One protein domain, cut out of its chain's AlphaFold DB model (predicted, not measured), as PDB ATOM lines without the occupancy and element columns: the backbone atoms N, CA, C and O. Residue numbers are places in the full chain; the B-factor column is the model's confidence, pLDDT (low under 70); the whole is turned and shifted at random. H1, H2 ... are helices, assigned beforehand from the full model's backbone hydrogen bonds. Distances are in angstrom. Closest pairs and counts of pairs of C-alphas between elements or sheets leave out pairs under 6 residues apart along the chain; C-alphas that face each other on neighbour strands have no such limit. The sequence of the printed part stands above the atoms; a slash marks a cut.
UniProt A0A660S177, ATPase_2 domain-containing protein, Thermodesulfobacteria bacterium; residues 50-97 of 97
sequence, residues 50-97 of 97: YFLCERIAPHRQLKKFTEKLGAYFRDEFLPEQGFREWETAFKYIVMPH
ATOM      1  N   TYR A  50      31.558  32.702 161.170       93.75
ATOM      2  CA  TYR A  50      30.802  32.408 162.386       93.75
ATOM      3  C   TYR A  50      30.013  33.641 162.839       93.75
ATOM      4  O   TYR A  50      30.585  34.674 163.216       93.75
ATOM      5  N   PHE A  51      28.687  33.515 162.841       94.81
ATOM      6  CA  PHE A  51      27.774  34.572 163.251       94.81
ATOM      7  C   PHE A  51      26.802  34.091 164.326       94.81
ATOM      8  O   PHE A  51      26.035  33.151 164.123       94.81
ATOM      9  N   LEU A  52      26.827  34.762 165.477       93.00
ATOM     10  CA  LEU A  52      25.920  34.496 166.583       93.00
ATOM     11  C   LEU A  52      24.743  35.473 166.526       93.00
ATOM     12  O   LEU A  52      24.922  36.682 166.674       93.00
ATOM     13  N   CYS A  53      23.533  34.943 166.345       92.44
ATOM     14  CA  CYS A  53      22.321  35.748 166.431       92.44
ATOM     15  C   CYS A  53      22.046  36.188 167.873       92.44
ATOM     16  O   CYS A  53      22.031  35.364 168.790       92.44
ATOM     17  N   GLU A  54      21.790  37.480 168.067       93.56
ATOM     18  CA  GLU A  54      21.489  38.077 169.366       93.56
ATOM     19  C   GLU A  54      20.014  38.493 169.438       93.56
ATOM     20  O   GLU A  54      19.322  38.623 168.429       93.56
ATOM     21  N   ARG A  55      19.506  38.732 170.652       95.50
ATOM     22  CA  ARG A  55      18.161  39.291 170.856       95.50
ATOM     23  C   ARG A  55      18.187  40.815 170.723       95.50
ATOM     24  O   ARG A  55      18.004  41.530 171.703       95.50
ATOM     25  N   ILE A  56      18.453  41.298 169.515       95.50
ATOM     26  CA  ILE A  56      18.497  42.725 169.169       95.50
ATOM     27  C   ILE A  56      17.566  43.023 167.993       95.50
ATOM     28  O   ILE A  56      17.026  42.116 167.361       95.50
ATOM     29  N   ALA A  57      17.367  44.308 167.695       95.25
ATOM     30  CA  ALA A  57      16.571  44.711 166.544       95.25
ATOM     31  C   ALA A  57      17.174  44.160 165.229       95.25
ATOM     32  O   ALA A  57      18.399  44.221 165.066       95.25
ATOM     33  N   PRO A  58      16.352  43.690 164.266       93.25
ATOM     34  CA  PRO A  58      16.835  43.055 163.035       93.25
ATOM     35  C   PRO A  58      17.867  43.876 162.249       93.25
ATOM     36  O   PRO A  58      18.865  43.325 161.793       93.25
ATOM     37  N   HIS A  59      17.690  45.197 162.159       93.75
ATOM     38  CA  HIS A  59      18.643  46.083 161.476       93.75
ATOM     39  C   HIS A  59      20.024  46.099 162.153       93.75
ATOM     40  O   HIS A  59      21.047  46.104 161.477       93.75
ATOM     41  N   ARG A  60      20.084  46.042 163.493       95.25
ATOM     42  CA  ARG A  60      21.360  45.948 164.222       95.25
ATOM     43  C   ARG A  60      22.016  44.586 164.020       95.25
ATOM     44  O   ARG A  60      23.238  44.511 163.950       95.25
ATOM     45  N   GLN A  61      21.212  43.528 163.913       96.06
ATOM     46  CA  GLN A  61      21.706  42.192 163.580       96.06
ATOM     47  C   GLN A  61      22.343  42.185 162.183       96.06
ATOM     48  O   GLN A  61      23.467  41.717 162.037       96.06
ATOM     49  N   LEU A  62      21.672  42.764 161.183       96.00
ATOM     50  CA  LEU A  62      22.200  42.892 159.822       96.00
ATOM     51  C   LEU A  62      23.457  43.757 159.754       96.00
ATOM     52  O   LEU A  62      24.396  43.388 159.052       96.00
ATOM     53  N   LYS A  63      23.531  44.852 160.518       96.44
ATOM     54  CA  LYS A  63      24.757  45.652 160.627       96.44
ATOM     55  C   LYS A  63      25.940  44.819 161.122       96.44
ATOM     56  O   LYS A  63      26.944  44.724 160.425       96.44
ATOM     57  N   LYS A  64      25.779  44.111 162.246       96.50
ATOM     58  CA  LYS A  64      26.811  43.196 162.773       96.50
ATOM     59  C   LYS A  64      27.190  42.095 161.782       96.50
ATOM     60  O   LYS A  64      28.338  41.659 161.742       96.50
ATOM     61  N   PHE A  65      26.222  41.596 161.013       96.56
ATOM     62  CA  PHE A  65      26.487  40.607 159.971       96.56
ATOM     63  C   PHE A  65      27.326  41.209 158.842       96.56
ATOM     64  O   PHE A  65      28.338  40.630 158.469       96.56
ATOM     65  N   THR A  66      26.953  42.400 158.369       96.38
ATOM     66  CA  THR A  66      27.646  43.142 157.304       96.38
ATOM     67  C   THR A  66      29.097  43.429 157.685       96.38
ATOM     68  O   THR A  66      29.993  43.160 156.896       96.38
ATOM     69  N   GLU A  67      29.348  43.864 158.922       95.25
ATOM     70  CA  GLU A  67      30.705  44.075 159.450       95.25
ATOM     71  C   GLU A  67      31.553  42.789 159.391       95.25
ATOM     72  O   GLU A  67      32.721  42.823 159.004       95.25
ATOM     73  N   LYS A  68      30.967  41.626 159.716       96.06
ATOM     74  CA  LYS A  68      31.665  40.335 159.583       96.06
ATOM     75  C   LYS A  68      31.916  39.933 158.135       96.06
ATOM     76  O   LYS A  68      32.960  39.344 157.867       96.06
ATOM     77  N   LEU A  69      30.974  40.210 157.231       96.19
ATOM     78  CA  LEU A  69      31.154  39.959 155.802       96.19
ATOM     79  C   LEU A  69      32.317  40.802 155.262       96.19
ATOM     80  O   LEU A  69      33.217  40.242 154.648       96.19
ATOM     81  N   GLY A  70      32.353  42.100 155.572       95.31
ATOM     82  CA  GLY A  70      33.419  43.009 155.134       95.31
ATOM     83  C   GLY A  70      34.786  42.582 155.650       95.31
ATOM     84  O   GLY A  70      35.735  42.494 154.882       95.31
ATOM     85  N   ALA A  71      34.875  42.186 156.923       94.69
ATOM     86  CA  ALA A  71      36.115  41.657 157.487       94.69
ATOM     87  C   ALA A  71      36.577  40.346 156.820       94.69
ATOM     88  O   ALA A  71      37.777  40.136 156.646       94.69
ATOM     89  N   TYR A  72      35.644  39.457 156.459       96.00
ATOM     90  CA  TYR A  72      35.963  38.173 155.832       96.00
ATOM     91  C   TYR A  72      36.387  38.324 154.366       96.00
ATOM     92  O   TYR A  72      37.410  37.770 153.966       96.00
ATOM     93  N   PHE A  73      35.629  39.094 153.580       95.38
ATOM     94  CA  PHE A  73      35.897  39.334 152.158       95.38
ATOM     95  C   PHE A  73      36.910  40.460 151.906       95.38
ATOM     96  O   PHE A  73      37.361  40.624 150.780       95.38
ATOM     97  N   ARG A  74      37.316  41.192 152.954       94.50
ATOM     98  CA  ARG A  74      38.178  42.386 152.877       94.50
ATOM     99  C   ARG A  74      37.594  43.476 151.972       94.50
ATOM    100  O   ARG A  74      38.331  44.152 151.261       94.50
ATOM    101  N   ASP A  75      36.275  43.632 152.025       94.50
ATOM    102  CA  ASP A  75      35.549  44.665 151.290       94.50
ATOM    103  C   ASP A  75      35.218  45.838 152.221       94.50
ATOM    104  O   ASP A  75      34.371  45.736 153.115       94.50
ATOM    105  N   GLU A  76      35.917  46.953 152.011       89.94
ATOM    106  CA  GLU A  76      35.726  48.209 152.743       89.94
ATOM    107  C   GLU A  76      34.546  49.037 152.203       89.94
ATOM    108  O   GLU A  76      34.136  50.005 152.839       89.94
ATOM    109  N   PHE A  77      33.967  48.657 151.059       91.62
ATOM    110  CA  PHE A  77      32.867  49.375 150.407       91.62
ATOM    111  C   PHE A  77      31.482  48.884 150.837       91.62
ATOM    112  O   PHE A  77      30.460  49.369 150.335       91.62
ATOM    113  N   LEU A  78      31.416  47.947 151.786       93.38
ATOM    114  CA  LEU A  78      30.146  47.527 152.358       93.38
ATOM    115  C   LEU A  78      29.445  48.678 153.102       93.38
ATOM    116  O   LEU A  78      30.096  49.499 153.748       93.38
ATOM    117  N   PRO A  79      28.100  48.736 153.083       92.81
ATOM    118  CA  PRO A  79      27.368  49.819 153.733       92.81
ATOM    119  C   PRO A  79      27.652  49.893 155.242       92.81
ATOM    120  O   PRO A  79      27.354  48.949 155.975       92.81
ATOM    121  N   GLU A  80      28.107  51.047 155.741       90.50
ATOM    122  CA  GLU A  80      28.397  51.262 157.176       90.50
ATOM    123  C   GLU A  80      27.180  51.047 158.097       90.50
ATOM    124  O   GLU A  80      27.299  50.714 159.282       90.50
ATOM    125  N   GLN A  81      25.975  51.267 157.568       93.00
ATOM    126  CA  GLN A  81      24.719  51.040 158.293       93.00
ATOM    127  C   GLN A  81      24.247  49.581 158.229       93.00
ATOM    128  O   GLN A  81      23.262  49.226 158.876       93.00
ATOM    129  N   GLY A  82      24.960  48.731 157.491       94.19
ATOM    130  CA  GLY A  82      24.574  47.364 157.193       94.19
ATOM    131  C   GLY A  82      23.622  47.239 156.009       94.19
ATOM    132  O   GLY A  82      23.002  48.206 155.557       94.19
ATOM    133  N   PHE A  83      23.469  46.009 155.527       95.38
ATOM    134  CA  PHE A  83      22.393  45.667 154.601       95.38
ATOM    135  C   PHE A  83      21.017  45.927 155.227       95.38
ATOM    136  O   PHE A  83      20.813  45.749 156.429       95.38
ATOM    137  N   ARG A  84      20.047  46.317 154.393       92.62
ATOM    138  CA  ARG A  84      18.656  46.534 154.828       92.62
ATOM    139  C   ARG A  84      17.878  45.230 154.980       92.62
ATOM    140  O   ARG A  84      16.988  45.151 155.820       92.62
ATOM    141  N   GLU A  85      18.236  44.219 154.192       95.31
ATOM    142  CA  GLU A  85      17.535  42.940 154.123       95.31
ATOM    143  C   GLU A  85      18.515  41.765 154.100       95.31
ATOM    144  O   GLU A  85      19.610  41.846 153.537       95.31
ATOM    145  N   TRP A  86      18.095  40.642 154.686       94.38
ATOM    146  CA  TRP A  86      18.866  39.396 154.670       94.38
ATOM    147  C   TRP A  86      19.084  38.865 153.258       94.38
ATOM    148  O   TRP A  86      20.152  38.333 152.978       94.38
ATOM    149  N   GLU A  87      18.112  39.041 152.361       95.00
ATOM    150  CA  GLU A  87      18.251  38.630 150.964       95.00
ATOM    151  C   GLU A  87      19.448  39.318 150.297       95.00
ATOM    152  O   GLU A  87      20.252  38.650 149.653       95.00
ATOM    153  N   THR A  88      19.623  40.630 150.500       94.94
ATOM    154  CA  THR A  88      20.781  41.365 149.973       94.94
ATOM    155  C   THR A  88      22.089  40.836 150.555       94.94
ATOM    156  O   THR A  88      23.047  40.630 149.815       94.94
ATOM    157  N   ALA A  89      22.118  40.554 151.859       95.31
ATOM    158  CA  ALA A  89      23.300  40.001 152.509       95.31
ATOM    159  C   ALA A  89      23.658  38.599 151.976       95.31
ATOM    160  O   ALA A  89      24.828  38.310 151.741       95.31
ATOM    161  N   PHE A  90      22.667  37.734 151.731       94.00
ATOM    162  CA  PHE A  90      22.895  36.413 151.136       94.00
ATOM    163  C   PHE A  90      23.290  36.490 149.660       94.00
ATOM    164  O   PHE A  90      24.153  35.724 149.234       94.00
ATOM    165  N   LYS A  91      22.723  37.431 148.890       94.25
ATOM    166  CA  LYS A  91      23.160  37.708 147.512       94.25
ATOM    167  C   LYS A  91      24.625  38.119 147.476       94.25
ATOM    168  O   LYS A  91      25.372  37.572 146.679       94.25
ATOM    169  N   TYR A  92      25.045  39.007 148.375       95.06
ATOM    170  CA  TYR A  92      26.443  39.412 148.481       95.06
ATOM    171  C   TYR A  92      27.376  38.213 148.730       95.06
ATOM    172  O   TYR A  92      28.403  38.100 148.077       95.06
ATOM    173  N   ILE A  93      27.000  37.257 149.590       93.44
ATOM    174  CA  ILE A  93      27.826  36.060 149.872       93.44
ATOM    175  C   ILE A  93      28.080  35.201 148.626       93.44
ATOM    176  O   ILE A  93      29.139  34.588 148.528       93.44
ATOM    177  N   VAL A  94      27.127  35.128 147.693       90.44
ATOM    178  CA  VAL A  94      27.263  34.309 146.474       90.44
ATOM    179  C   VAL A  94      27.895  35.061 145.301       90.44
ATOM    180  O   VAL A  94      28.133  34.457 144.256       90.44
ATOM    181  N   MET A  95      28.152  36.365 145.445       90.06
ATOM    182  CA  MET A  95      28.906  37.123 144.448       90.06
ATOM    183  C   MET A  95      30.372  36.660 144.437       90.06
ATOM    184  O   MET A  95      30.880  36.212 145.463       90.06
ATOM    185  N   PRO A  96      31.058  36.732 143.288       83.19
ATOM    186  CA  PRO A  96      32.502  36.542 143.243       83.19
ATOM    187  C   PRO A  96      33.204  37.698 143.974       83.19
ATOM    188  O   PRO A  96      32.868  38.858 143.731       83.19
ATOM    189  N   HIS A  97      34.161  37.358 144.845       82.75
ATOM    190  CA  HIS A  97      35.005  38.277 145.626       82.75
ATOM    191  C   HIS A  97      36.478  38.024 145.332       82.75
ATOM    192  O   HIS A  97      36.826  36.835 145.138       82.75
TER     193      HIS A  97
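This is residues 50 to 97 of the 97 residues of the protein "ATPase_2 domain-containing protein" of Thermodesulfobacteria bacterium (UniProt A0A660S177). Two helices, H1 and then the shorter H2, lie side by side and run the same way, with a long loop that folds back from the end of H1 to the start of H2. Before H1, residues 50 to 57 belong to no named element and make a hook, which turns back near Arg 55 to lead into H1. The printed part has 48 residues with two named helices and no named strand, class all helix. It is compact, with a radius of gyration of the C-alphas of 10.2 A, and elongated, spanning 31 by 19 by 18 A.

Look at H1, residues 58 to 73, and H2, residues 86 to 94: they touch, H1 with residues 62 to 69 alone. Their closest C-alphas, those of Leu 62 and Trp 86, are 7.1 A apart. Their lines stand at a shallow tilt of 10 degrees. In H1 and H2 every O i to N i+4 pair is within hydrogen-bond range.

Find C-alpha 58 at (16.835, 43.055, 163.035); from there H1 runs 22.3 A to C-alpha 73. H2 runs 12.8 A from C-alpha 86 to C-alpha 94 at (27.263, 34.309, 146.474).

The C-alphas farthest apart, those of Arg 55 and Pro 96, are 31.2 A apart. Residues 74 to 85 make a long link. The printed part has no cut, and no printed residue is under 70 in pLDDT.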